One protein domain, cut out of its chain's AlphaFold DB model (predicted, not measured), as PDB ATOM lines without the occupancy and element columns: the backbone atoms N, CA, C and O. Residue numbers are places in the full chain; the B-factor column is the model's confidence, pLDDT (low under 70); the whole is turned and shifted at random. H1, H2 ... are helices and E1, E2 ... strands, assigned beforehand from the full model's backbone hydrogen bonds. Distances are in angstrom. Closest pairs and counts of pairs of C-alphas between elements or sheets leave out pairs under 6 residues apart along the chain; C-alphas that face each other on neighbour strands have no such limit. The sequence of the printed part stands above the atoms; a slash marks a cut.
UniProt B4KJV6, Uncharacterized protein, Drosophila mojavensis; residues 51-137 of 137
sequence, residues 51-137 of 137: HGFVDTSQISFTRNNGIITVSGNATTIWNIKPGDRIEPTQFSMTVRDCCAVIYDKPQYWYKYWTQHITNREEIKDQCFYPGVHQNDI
ATOM      1  N   HIS A  51      42.705   4.554  34.299       83.56
ATOM      2  CA  HIS A  51      41.564   5.242  33.701       83.56
ATOM      3  C   HIS A  51      41.758   5.467  32.199       83.56
ATOM      4  O   HIS A  51      40.782   5.642  31.482       83.56
ATOM      5  N   GLY A  52      43.001   5.434  31.707       82.88
ATOM      6  CA  GLY A  52      43.316   5.368  30.279       82.88
ATOM      7  C   GLY A  52      43.337   3.942  29.716       82.88
ATOM      8  O   GLY A  52      43.333   3.774  28.497       82.88
ATOM      9  N   PHE A  53      43.359   2.923  30.584       81.00
ATOM     10  CA  PHE A  53      43.359   1.506  30.217       81.00
ATOM     11  C   PHE A  53      41.938   0.937  30.100       81.00
ATOM     12  O   PHE A  53      41.560   0.387  29.057       81.00
ATOM     13  N   VAL A  54      41.141   1.098  31.157       83.94
ATOM     14  CA  VAL A  54      39.803   0.517  31.305       83.94
ATOM     15  C   VAL A  54      38.822   1.583  31.795       83.94
ATOM     16  O   VAL A  54      39.142   2.394  32.666       83.94
ATOM     17  N   ASP A  55      37.609   1.572  31.252       85.94
ATOM     18  CA  ASP A  55      36.500   2.334  31.812       85.94
ATOM     19  C   ASP A  55      36.082   1.691  33.139       85.94
ATOM     20  O   ASP A  55      35.617   0.550  33.185       85.94
ATOM     21  N   THR A  56      36.299   2.435  34.218       80.19
ATOM     22  CA  THR A  56      36.042   2.033  35.605       80.19
ATOM     23  C   THR A  56      34.698   2.548  36.123       80.19
ATOM     24  O   THR A  56      34.333   2.251  37.256       80.19
ATOM     25  N   SER A  57      33.923   3.281  35.312       82.62
ATOM     26  CA  SER A  57      32.677   3.942  35.739       82.62
ATOM     27  C   SER A  57      31.585   2.988  36.238       82.62
ATOM     28  O   SER A  57      30.721   3.394  37.016       82.62
ATOM     29  N   GLN A  58      31.618   1.726  35.804       84.00
ATOM     30  CA  GLN A  58      30.664   0.682  36.195       84.00
ATOM     31  C   GLN A  58      31.262  -0.343  37.168       84.00
ATOM     32  O   GLN A  58      30.602  -1.338  37.460       84.00
ATOM     33  N   ILE A  59      32.488  -0.126  37.655       80.31
ATOM     34  CA  ILE A  59      33.159  -1.010  38.612       80.31
ATOM     35  C   ILE A  59      32.935  -0.470  40.024       80.31
ATOM     36  O   ILE A  59      33.126   0.714  40.295       80.31
ATOM     37  N   SER A  60      32.548  -1.350  40.942       79.44
ATOM     38  CA  SER A  60      32.363  -1.033  42.352       79.44
ATOM     39  C   SER A  60      33.258  -1.899  43.232       79.44
ATOM     40  O   SER A  60      33.411  -3.100  43.006       79.44
ATOM     41  N   PHE A  61      33.849  -1.277  44.252       78.31
ATOM     42  CA  PHE A  61      34.707  -1.934  45.231       78.31
ATOM     43  C   PHE A  61      34.000  -1.928  46.582       78.31
ATOM     44  O   PHE A  61      33.650  -0.874  47.110       78.31
ATOM     45  N   THR A  62      33.782  -3.106  47.162       79.56
ATOM     46  CA  THR A  62      33.195  -3.244  48.499       79.56
ATOM     47  C   THR A  62      34.149  -4.008  49.403       79.56
ATOM     48  O   THR A  62      34.738  -5.012  49.009       79.56
ATOM     49  N   ARG A  63      34.342  -3.521  50.632       71.38
ATOM     50  CA  ARG A  63      35.226  -4.150  51.618       71.38
ATOM     51  C   ARG A  63      34.392  -4.733  52.749       71.38
ATOM     52  O   ARG A  63      33.707  -3.998  53.454       71.38
ATOM     53  N   ASN A  64      34.487  -6.042  52.961       74.38
ATOM     54  CA  ASN A  64      33.830  -6.717  54.077       74.38
ATOM     55  C   ASN A  64      34.791  -7.720  54.728       74.38
ATOM     56  O   ASN A  64      35.332  -8.591  54.054       74.38
ATOM     57  N   ASN A  65      35.033  -7.587  56.037       78.06
ATOM     58  CA  ASN A  65      35.900  -8.482  56.821       78.06
ATOM     59  C   ASN A  65      37.310  -8.702  56.232       78.06
ATOM     60  O   ASN A  65      37.859  -9.799  56.301       78.06
ATOM     61  N   GLY A  66      37.908  -7.658  55.649       69.06
ATOM     62  CA  GLY A  66      39.238  -7.735  55.029       69.06
ATOM     63  C   GLY A  66      39.258  -8.374  53.636       69.06
ATOM     64  O   GLY A  66      40.329  -8.489  53.049       69.06
ATOM     65  N   ILE A  67      38.098  -8.749  53.093       70.75
ATOM     66  CA  ILE A  67      37.927  -9.166  51.701       70.75
ATOM     67  C   ILE A  67      37.524  -7.935  50.888       70.75
ATOM     68  O   ILE A  67      36.630  -7.188  51.293       70.75
ATOM     69  N   ILE A  68      38.200  -7.726  49.759       75.62
ATOM     70  CA  ILE A  68      37.813  -6.744  48.744       75.62
ATOM     71  C   ILE A  68      37.029  -7.506  47.679       75.62
ATOM     72  O   ILE A  68      37.565  -8.417  47.050       75.62
ATOM     73  N   THR A  69      35.763  -7.150  47.504       78.06
ATOM     74  CA  THR A  69      34.909  -7.649  46.430       78.06
ATOM     75  C   THR A  69      34.824  -6.574  45.359       78.06
ATOM     76  O   THR A  69      34.478  -5.428  45.652       78.06
ATOM     77  N   VAL A  70      35.164  -6.958  44.133       79.81
ATOM     78  CA  VAL A  70      35.089  -6.116  42.940       79.81
ATOM     79  C   VAL A  70      33.926  -6.639  42.117       79.81
ATOM     80  O   VAL A  70      33.890  -7.831  41.836       79.81
ATOM     81  N   SER A  71      32.973  -5.788  41.765       81.25
ATOM     82  CA  SER A  71      31.846  -6.187  40.921       81.25
ATOM     83  C   SER A  71      31.483  -5.082  39.949       81.25
ATOM     84  O   SER A  71      31.588  -3.895  40.274       81.25
ATOM     85  N   GLY A  72      31.048  -5.469  38.754       81.12
ATOM     86  CA  GLY A  72      30.683  -4.523  37.709       81.12
ATOM     87  C   GLY A  72      31.164  -4.938  36.329       81.12
ATOM     88  O   GLY A  72      31.639  -6.056  36.121       81.12
ATOM     89  N   ASN A  73      31.032  -4.007  35.388       80.62
ATOM     90  CA  ASN A  73      31.476  -4.196  34.015       80.62
ATOM     91  C   ASN A  73      32.705  -3.336  33.752       80.62
ATOM     92  O   ASN A  73      32.659  -2.116  33.905       80.62
ATOM     93  N   ALA A  74      33.774  -3.971  33.288       81.19
ATOM     94  CA  ALA A  74      34.970  -3.286  32.834       81.19
ATOM     95  C   ALA A  74      35.023  -3.331  31.304       81.19
ATOM     96  O   ALA A  74      34.852  -4.390  30.692       81.19
ATOM     97  N   THR A  75      35.253  -2.177  30.675       82.81
ATOM     98  CA  THR A  75      35.443  -2.097  29.220       82.81
ATOM     99  C   THR A  75      36.808  -1.514  28.909       82.81
ATOM    100  O   THR A  75      37.112  -0.396  29.313       82.81
ATOM    101  N   THR A  76      37.639  -2.250  28.174       82.81
ATOM    102  CA  THR A  76      38.950  -1.746  27.747       82.81
ATOM    103  C   THR A  76      38.760  -0.614  26.745       82.81
ATOM    104  O   THR A  76      38.129  -0.809  25.705       82.81
ATOM    105  N   ILE A  77      39.314   0.562  27.040       86.00
ATOM    106  CA  ILE A  77      39.242   1.747  26.166       86.00
ATOM    107  C   ILE A  77      40.588   2.091  25.525       86.00
ATOM    108  O   ILE A  77      40.658   2.927  24.621       86.00
ATOM    109  N   TRP A  78      41.661   1.430  25.954       82.06
ATOM    110  CA  TRP A  78      42.986   1.657  25.404       82.06
ATOM    111  C   TRP A  78      43.126   1.130  23.976       82.06
ATOM    112  O   TRP A  78      42.954  -0.057  23.699       82.06
ATOM    113  N   ASN A  79      43.488   2.031  23.060       79.56
ATOM    114  CA  ASN A  79      43.827   1.701  21.680       79.56
ATOM    115  C   ASN A  79      45.286   1.235  21.570       79.56
ATOM    116  O   ASN A  79      46.172   2.033  21.249       79.56
ATOM    117  N   ILE A  80      45.506  -0.046  21.866       75.50
ATOM    118  CA  ILE A  80      46.826  -0.682  21.863       75.50
ATOM    119  C   ILE A  80      47.421  -0.707  20.462       75.50
ATOM    120  O   ILE A  80      46.786  -1.119  19.489       75.50
ATOM    121  N   LYS A  81      48.693  -0.322  20.374       75.31
ATOM    122  CA  LYS A  81      49.499  -0.406  19.158       75.31
ATOM    123  C   LYS A  81      50.676  -1.366  19.342       75.31
ATOM    124  O   LYS A  81      51.177  -1.541  20.453       75.31
ATOM    125  N   PRO A  82      51.183  -1.968  18.251       68.06
ATOM    126  CA  PRO A  82      52.422  -2.733  18.305       68.06
ATOM    127  C   PRO A  82      53.577  -1.874  18.850       68.06
ATOM    128  O   PRO A  82      53.888  -0.827  18.285       68.06
ATOM    129  N   GLY A  83      54.212  -2.330  19.934       69.50
ATOM    130  CA  GLY A  83      55.297  -1.619  20.627       69.50
ATOM    131  C   GLY A  83      54.897  -0.978  21.961       69.50
ATOM    132  O   GLY A  83      55.779  -0.553  22.708       69.50
ATOM    133  N   ASP A  84      53.605  -0.953  22.283       73.06
ATOM    134  CA  ASP A  84      53.116  -0.488  23.578       73.06
ATOM    135  C   ASP A  84      53.531  -1.434  24.722       73.06
ATOM    136  O   ASP A  84      53.628  -2.652  24.550       73.06
ATOM    137  N   ARG A  85      53.787  -0.869  25.912       72.75
ATOM    138  CA  ARG A  85      54.290  -1.596  27.089       72.75
ATOM    139  C   ARG A  85      53.379  -1.396  28.297       72.75
ATOM    140  O   ARG A  85      53.029  -0.267  28.619       72.75
ATOM    141  N   ILE A  86      53.091  -2.488  29.006       74.00
ATOM    142  CA  ILE A  86      52.471  -2.473  30.335       74.00
ATOM    143  C   ILE A  86      53.572  -2.705  31.374       74.00
ATOM    144  O   ILE A  86      54.292  -3.704  31.298       74.00
ATOM    145  N   GLU A  87      53.706  -1.799  32.339       69.88
ATOM    146  CA  GLU A  87      54.614  -1.955  33.480       69.88
ATOM    147  C   GLU A  87      53.808  -2.101  34.772       69.88
ATOM    148  O   GLU A  87      53.363  -1.096  35.325       69.88
ATOM    149  N   PRO A  88      53.587  -3.332  35.268       63.62
ATOM    150  CA  PRO A  88      52.940  -3.517  36.558       63.62
ATOM    151  C   PRO A  88      53.861  -2.995  37.670       63.62
ATOM    152  O   PRO A  88      54.969  -3.484  37.860       63.62
ATOM    153  N   THR A  89      53.403  -1.994  38.418       56.75
ATOM    154  CA  THR A  89      54.193  -1.282  39.440       56.75
ATOM    155  C   THR A  89      54.488  -2.117  40.687       56.75
ATOM    156  O   THR A  89      55.489  -1.880  41.357       56.75
ATOM    157  N   GLN A  90      53.657  -3.114  41.010       53.75
ATOM    158  CA  GLN A  90      53.785  -3.890  42.256       53.75
ATOM    159  C   GLN A  90      54.620  -5.166  42.124       53.75
ATOM    160  O   GLN A  90      55.183  -5.659  43.099       53.75
ATOM    161  N   PHE A  91      54.729  -5.697  40.912       52.06
ATOM    162  CA  PHE A  91      55.553  -6.856  40.620       52.06
ATOM    163  C   PHE A  91      56.594  -6.370  39.632       52.06
ATOM    164  O   PHE A  91      56.220  -5.990  38.533       52.06
ATOM    165  N   SER A  92      57.878  -6.366  40.002       55.25
ATOM    166  CA  SER A  92      58.999  -6.065  39.094       55.25
ATOM    167  C   SER A  92      59.115  -7.145  38.000       55.25
ATOM    168  O   SER A  92      60.107  -7.866  37.897       55.25
ATOM    169  N   MET A  93      58.058  -7.305  37.213       60.84
ATOM    170  CA  MET A  93      57.833  -8.319  36.206       60.84
ATOM    171  C   MET A  93      57.666  -7.608  34.876       60.84
ATOM    172  O   MET A  93      56.708  -6.876  34.644       60.84
ATOM    173  N   THR A  94      58.609  -7.856  33.979       63.44
ATOM    174  CA  THR A  94      58.530  -7.381  32.603       63.44
ATOM    175  C   THR A  94      57.956  -8.498  31.742       63.44
ATOM    176  O   THR A  94      58.611  -9.521  31.533       63.44
ATOM    177  N   VAL A  95      56.747  -8.307  31.219       67.19
ATOM    178  CA  VAL A  95      56.133  -9.238  30.264       67.19
ATOM    179  C   VAL A  95      56.423  -8.733  28.852       67.19
ATOM    180  O   VAL A  95      55.895  -7.707  28.437       67.19
ATOM    181  N   ARG A  96      57.317  -9.423  28.130       64.12
ATOM    182  CA  ARG A  96      57.775  -8.997  26.791       64.12
ATOM    183  C   ARG A  96      56.716  -9.158  25.700       64.12
ATOM    184  O   ARG A  96      56.657  -8.325  24.807       64.12
ATOM    185  N   ASP A  97      55.915 -10.217  25.776       71.38
ATOM    186  CA  ASP A  97      54.803 -10.480  24.860       71.38
ATOM    187  C   ASP A  97      53.556 -10.761  25.695       71.38
ATOM    188  O   ASP A  97      53.247 -11.899  26.049       71.38
ATOM    189  N   CYS A  98      52.896  -9.684  26.117       72.56
ATOM    190  CA  CYS A  98      51.711  -9.783  26.960       72.56
ATOM    191  C   CYS A  98      50.592 -10.528  26.224       72.56
ATOM    192  O   CYS A  98      49.966 -11.414  26.792       72.56
ATOM    193  N   CYS A  99      50.416 -10.248  24.933       73.69
ATOM    194  CA  CYS A  99      49.354 -10.798  24.100       73.69
ATOM    195  C   CYS A  99      49.396 -12.331  24.020       73.69
ATOM    196  O   CYS A  99      48.366 -12.984  24.181       73.69
ATOM    197  N   ALA A 100      50.584 -12.915  23.831       73.38
ATOM    198  CA  ALA A 100      50.736 -14.367  23.793       73.38
ATOM    199  C   ALA A 100      50.538 -15.027  25.169       73.38
ATOM    200  O   ALA A 100      50.076 -16.164  25.260       73.38
ATOM    201  N   VAL A 101      50.893 -14.324  26.248       78.44
ATOM    202  CA  VAL A 101      50.964 -14.887  27.606       78.44
ATOM    203  C   VAL A 101      49.629 -14.785  28.346       78.44
ATOM    204  O   VAL A 101      49.288 -15.668  29.127       78.44
ATOM    205  N   ILE A 102      48.833 -13.742  28.115       77.88
ATOM    206  CA  ILE A 102      47.605 -13.503  28.887       77.88
ATOM    207  C   ILE A 102      46.523 -14.567  28.672       77.88
ATOM    208  O   ILE A 102      45.746 -14.810  29.591       77.88
ATOM    209  N   TYR A 103      46.475 -15.222  27.505       78.88
ATOM    210  CA  TYR A 103      45.493 -16.272  27.181       78.88
ATOM    211  C   TYR A 103      46.025 -17.698  27.361       78.88
ATOM    212  O   TYR A 103      45.295 -18.668  27.131       78.88
ATOM    213  N   ASP A 104      47.291 -17.846  27.740       82.19
ATOM    214  CA  ASP A 104      47.902 -19.151  27.940       82.19
ATOM    215  C   ASP A 104      47.431 -19.752  29.278       82.19
ATOM    216  O   ASP A 104      47.588 -19.164  30.348       82.19
ATOM    217  N   LYS A 105      46.831 -20.948  29.223       82.56
ATOM    218  CA  LYS A 105      46.151 -21.600  30.361       82.56
ATOM    219  C   LYS A 105      46.970 -21.736  31.656       82.56
ATOM    220  O   LYS A 105      46.373 -21.588  32.723       82.56
ATOM    221  N   PRO A 106      48.278 -22.067  31.631       85.19
ATOM    222  CA  PRO A 106      49.081 -22.170  32.844       85.19
ATOM    223  C   PRO A 106      49.453 -20.809  33.447       85.19
ATOM    224  O   PRO A 106      49.983 -20.776  34.558       85.19
ATOM    225  N   GLN A 107      49.207 -19.694  32.754       80.12
ATOM    226  CA  GLN A 107      49.620 -18.376  33.222       80.12
ATOM    227  C   GLN A 107      48.667 -17.826  34.280       80.12
ATOM    228  O   GLN A 107      47.452 -18.036  34.248       80.12
ATOM    229  N   TYR A 108      49.241 -17.058  35.208       78.88
ATOM    230  CA  TYR A 108      48.504 -16.384  36.279       78.88
ATOM    231  C   TYR A 108      47.329 -15.554  35.735       78.88
ATOM    232  O   TYR A 108      46.220 -15.619  36.262       78.88
ATOM    233  N   TRP A 109      47.561 -14.842  34.630       77.69
ATOM    234  CA  TRP A 109      46.575 -13.997  33.961       77.69
ATOM    235  C   TRP A 109      45.346 -14.776  33.489       77.69
ATOM    236  O   TRP A 109      44.226 -14.317  33.684       77.69
ATOM    237  N   TYR A 110      45.523 -15.978  32.936       80.62
ATOM    238  CA  TYR A 110      44.395 -16.796  32.495       80.62
ATOM    239  C   TYR A 110      43.539 -17.267  33.665       80.62
ATOM    240  O   TYR A 110      42.315 -17.179  33.619       80.62
ATOM    241  N   LYS A 111      44.187 -17.714  34.744       82.12
ATOM    242  CA  LYS A 111      43.502 -18.269  35.915       82.12
ATOM    243  C   LYS A 111      42.632 -17.257  36.663       82.12
ATOM    244  O   LYS A 111      41.667 -17.673  37.293       82.12
ATOM    245  N   TYR A 112      42.996 -15.978  36.672       76.88
ATOM    246  CA  TYR A 112      42.287 -14.974  37.476       76.88
ATOM    247  C   TYR A 112      41.593 -13.899  36.649       76.88
ATOM    248  O   TYR A 112      40.722 -13.221  37.177       76.88
ATOM    249  N   TRP A 113      41.954 -13.744  35.376       75.19
ATOM    250  CA  TRP A 113      41.465 -12.640  34.561       75.19
ATOM    251  C   TRP A 113      40.918 -13.109  33.215       75.19
ATOM    252  O   TRP A 113      39.705 -13.146  33.033       75.19
ATOM    253  N   THR A 114      41.769 -13.508  32.265       78.25
ATOM    254  CA  THR A 114      41.335 -13.608  30.857       78.25
ATOM    255  C   THR A 114      40.360 -14.746  30.561       78.25
ATOM    256  O   THR A 114      39.681 -14.715  29.533       78.25
ATOM    257  N   GLN A 115      40.220 -15.735  31.450       82.00
ATOM    258  CA  GLN A 115      39.170 -16.752  31.322       82.00
ATOM    259  C   GLN A 115      37.747 -16.184  31.472       82.00
ATOM    260  O   GLN A 115      36.798 -16.840  31.048       82.00
ATOM    261  N   HIS A 116      37.596 -14.999  32.072       82.12
ATOM    262  CA  HIS A 116      36.308 -14.363  32.353       82.12
ATOM    263  C   HIS A 116      35.898 -13.332  31.287       82.12
ATOM    264  O   HIS A 116      34.849 -12.701  31.426       82.12
ATOM    265  N   ILE A 117      36.690 -13.173  30.220       78.19
ATOM    266  CA  ILE A 117      36.379 -12.248  29.128       78.19
ATOM    267  C   ILE A 117      35.246 -12.828  28.280       78.19
ATOM    268  O   ILE A 117      35.319 -13.969  27.818       78.19
ATOM    269  N   THR A 118      34.203 -12.034  28.040       79.19
ATOM    270  CA  THR A 118      32.988 -12.512  27.356       79.19
ATOM    271  C   THR A 118      33.192 -12.769  25.863       79.19
ATOM    272  O   THR A 118      32.645 -13.736  25.339       79.19
ATOM    273  N   ASN A 119      34.029 -11.983  25.182       75.88
ATOM    274  CA  ASN A 119      34.355 -12.143  23.760       75.88
ATOM    275  C   ASN A 119      35.695 -12.869  23.507       75.88
ATOM    276  O   ASN A 119      36.324 -12.675  22.470       75.88
ATOM    277  N   ARG A 120      36.144 -13.735  24.433       75.19
ATOM    278  CA  ARG A 120      37.484 -14.367  24.412       75.19
ATOM    279  C   ARG A 120      37.864 -15.021  23.077       75.19
ATOM    280  O   ARG A 120      39.009 -14.912  22.652       75.19
ATOM    281  N   GLU A 121      36.935 -15.742  22.453       76.38
ATOM    282  CA  GLU A 121      37.210 -16.503  21.222       76.38
ATOM    283  C   GLU A 121      37.515 -15.593  20.021       76.38
ATOM    284  O   GLU A 121      38.245 -15.997  19.124       76.38
ATOM    285  N   GLU A 122      37.016 -14.355  20.023       73.00
ATOM    286  CA  GLU A 122      37.265 -13.372  18.959       73.00
ATOM    287  C   GLU A 122      38.598 -12.638  19.159       73.00
ATOM    288  O   GLU A 122      39.241 -12.218  18.200       73.00
ATOM    289  N   ILE A 123      39.034 -12.509  20.415       74.12
ATOM    290  CA  ILE A 123      40.158 -11.647  20.811       74.12
ATOM    291  C   ILE A 123      41.425 -12.427  21.163       74.12
ATOM    292  O   ILE A 123      42.471 -11.848  21.430       74.12
ATOM    293  N   LYS A 124      41.368 -13.757  21.218       71.12
ATOM    294  CA  LYS A 124      42.538 -14.560  21.595       71.12
ATOM    295  C   LYS A 124      43.710 -14.351  20.628       71.12
ATOM    296  O   LYS A 124      44.860 -14.308  21.057       71.12
ATOM    297  N   ASP A 125      43.395 -14.194  19.345       71.12
ATOM    298  CA  ASP A 125      44.374 -13.985  18.274       71.12
ATOM    299  C   ASP A 125      44.640 -12.491  18.004       71.12
ATOM    300  O   ASP A 125      45.559 -12.134  17.267       71.12
ATOM    301  N   GLN A 126      43.849 -11.608  18.620       65.62
ATOM    302  CA  GLN A 126      43.939 -10.156  18.519       65.62
ATOM    303  C   GLN A 126      44.079  -9.587  19.927       65.62
ATOM    304  O   GLN A 126      43.088  -9.400  20.624       65.62
ATOM    305  N   CYS A 127      45.322  -9.337  20.346       67.12
ATOM    306  CA  CYS A 127      45.653  -8.679  21.616       67.12
ATOM    307  C   CYS A 127      44.646  -7.581  22.003       67.12
ATOM    308  O   CYS A 127      44.115  -6.938  21.103       67.12
ATOM    309  N   PHE A 128      44.415  -7.360  23.310       64.88
ATOM    310  CA  PHE A 128      43.421  -6.415  23.852       64.88
ATOM    311  C   PHE A 128      43.136  -5.233  22.904       64.88
ATOM    312  O   PHE A 128      44.017  -4.420  22.633       64.88
ATOM    313  N   TYR A 129      41.912  -5.144  22.393       64.38
ATOM    314  CA  TYR A 129      41.474  -4.021  21.571       64.38
ATOM    315  C   TYR A 129      40.364  -3.237  22.289       64.38
ATOM    316  O   TYR A 129      39.726  -3.771  23.204       64.38
ATOM    317  N   PRO A 130      40.118  -1.969  21.915       56.41
ATOM    318  CA  PRO A 130      39.029  -1.185  22.491       56.41
ATOM    319  C   PRO A 130      37.675  -1.892  22.337       56.41
ATOM    320  O   PRO A 130      37.294  -2.245  21.224       56.41
ATOM    321  N   GLY A 131      36.936  -2.076  23.432       56.78
ATOM    322  CA  GLY A 131      35.638  -2.768  23.431       56.78
ATOM    323  C   GLY A 131      35.675  -4.232  23.885       56.78
ATOM    324  O   GLY A 131      34.685  -4.941  23.734       56.78
ATOM    325  N   VAL A 132      36.786  -4.703  24.459       57.84
ATOM    326  CA  VAL A 132      36.786  -5.955  25.230       57.84
ATOM    327  C   VAL A 132      35.942  -5.769  26.491       57.84
ATOM    328  O   VAL A 132      36.203  -4.857  27.279       57.84
ATOM    329  N   HIS A 133      34.947  -6.640  26.671       59.31
ATOM    330  CA  HIS A 133      34.035  -6.620  27.812       59.31
ATOM    331  C   HIS A 133      34.388  -7.717  28.814       59.31
ATOM    332  O   HIS A 133      34.412  -8.915  28.496       59.31
ATOM    333  N   GLN A 134      34.634  -7.294  30.045       54.94
ATOM    334  CA  GLN A 134      34.958  -8.162  31.160       54.94
ATOM    335  C   GLN A 134      33.856  -8.037  32.217       54.94
ATOM    336  O   GLN A 134      33.531  -6.933  32.654       54.94
ATOM    337  N   ASN A 135      33.281  -9.180  32.598       54.12
ATOM    338  CA  ASN A 135      32.320  -9.261  33.692       54.12
ATOM    339  C   ASN A 135      33.067  -9.733  34.935       54.12
ATOM    340  O   ASN A 135      33.529 -10.878  34.975       54.12
ATOM    341  N   ASP A 136      33.184  -8.861  35.926       54.12
ATOM    342  CA  ASP A 136      33.794  -9.208  37.206       54.12
ATOM    343  C   ASP A 136      32.692  -9.706  38.157       54.12
ATOM    344  O   ASP A 136      31.674  -9.033  38.351       54.12
ATOM    345  N   ILE A 137      32.863 -10.940  38.658       41.94
ATOM    346  CA  ILE A 137      31.911 -11.670  39.522       41.94
ATOM    347  C   ILE A 137      32.132 -11.306  40.989       41.94
ATOM    348  O   ILE A 137      33.277 -11.497  41.460       41.94
TER     349      ILE A 137
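Overview. This is residues 51 to 137 of the 137 residues of an uncharacterized protein of Drosophila mojavensis (UniProt B4KJV6). The domain has little regular structure: a twisted sheet of three strands and, beside it, a loop-rich part with three short helices. The tip of hairpin E1 and E2, residues 63 to 68, sticks out, as does the loop of residues 88 to 93. The 87 printed residues, 34 in named elements, run E1 E2 H1 H2 H3 E3; the sheet E1 - E2 - E3 is antiparallel, the class mixed. The whole is compact, radius of gyration of the C-alphas 13.7 A, spans 40 by 28 by 25 A.

Arrangement. E2, residues 67 to 76, bends by 68 degrees at residue 73. It is antiparallel to E1, residues 59 to 64, at 176 degrees, with N 62 and O 69 within hydrogen-bond range at 2.9 A. It is antiparallel to E3, residues 133 to 136, at 171 degrees, with N 74 and O 134 at 3.0 A. H1, residues 98 to 102, and H2, residues 108 to 112, touch only at the corner, closest C-alphas Ile 102 and Trp 109, 5.2 A. H3, residues 120 to 123, touches no helix. H1, H2 and H3 are not on the sheet. In H1 and H2 every O i to N i+4 pair is within range; H3 is too short for one.

Along the chain. E2 measures 25.1 A and E1 16.5 A. C-alpha 59 is at (33.159, -1.010, 38.612), C-alpha 136 at (33.794, -9.208, 37.206).

Size, cuts and confidence. The farthest C-alphas, Asn 65 and Pro 82, are 42.3 A apart. The printed part has no cut; E2 to H1 is a long link. Residues 87 to 96 and 126 to 137 are among those with pLDDT under 70.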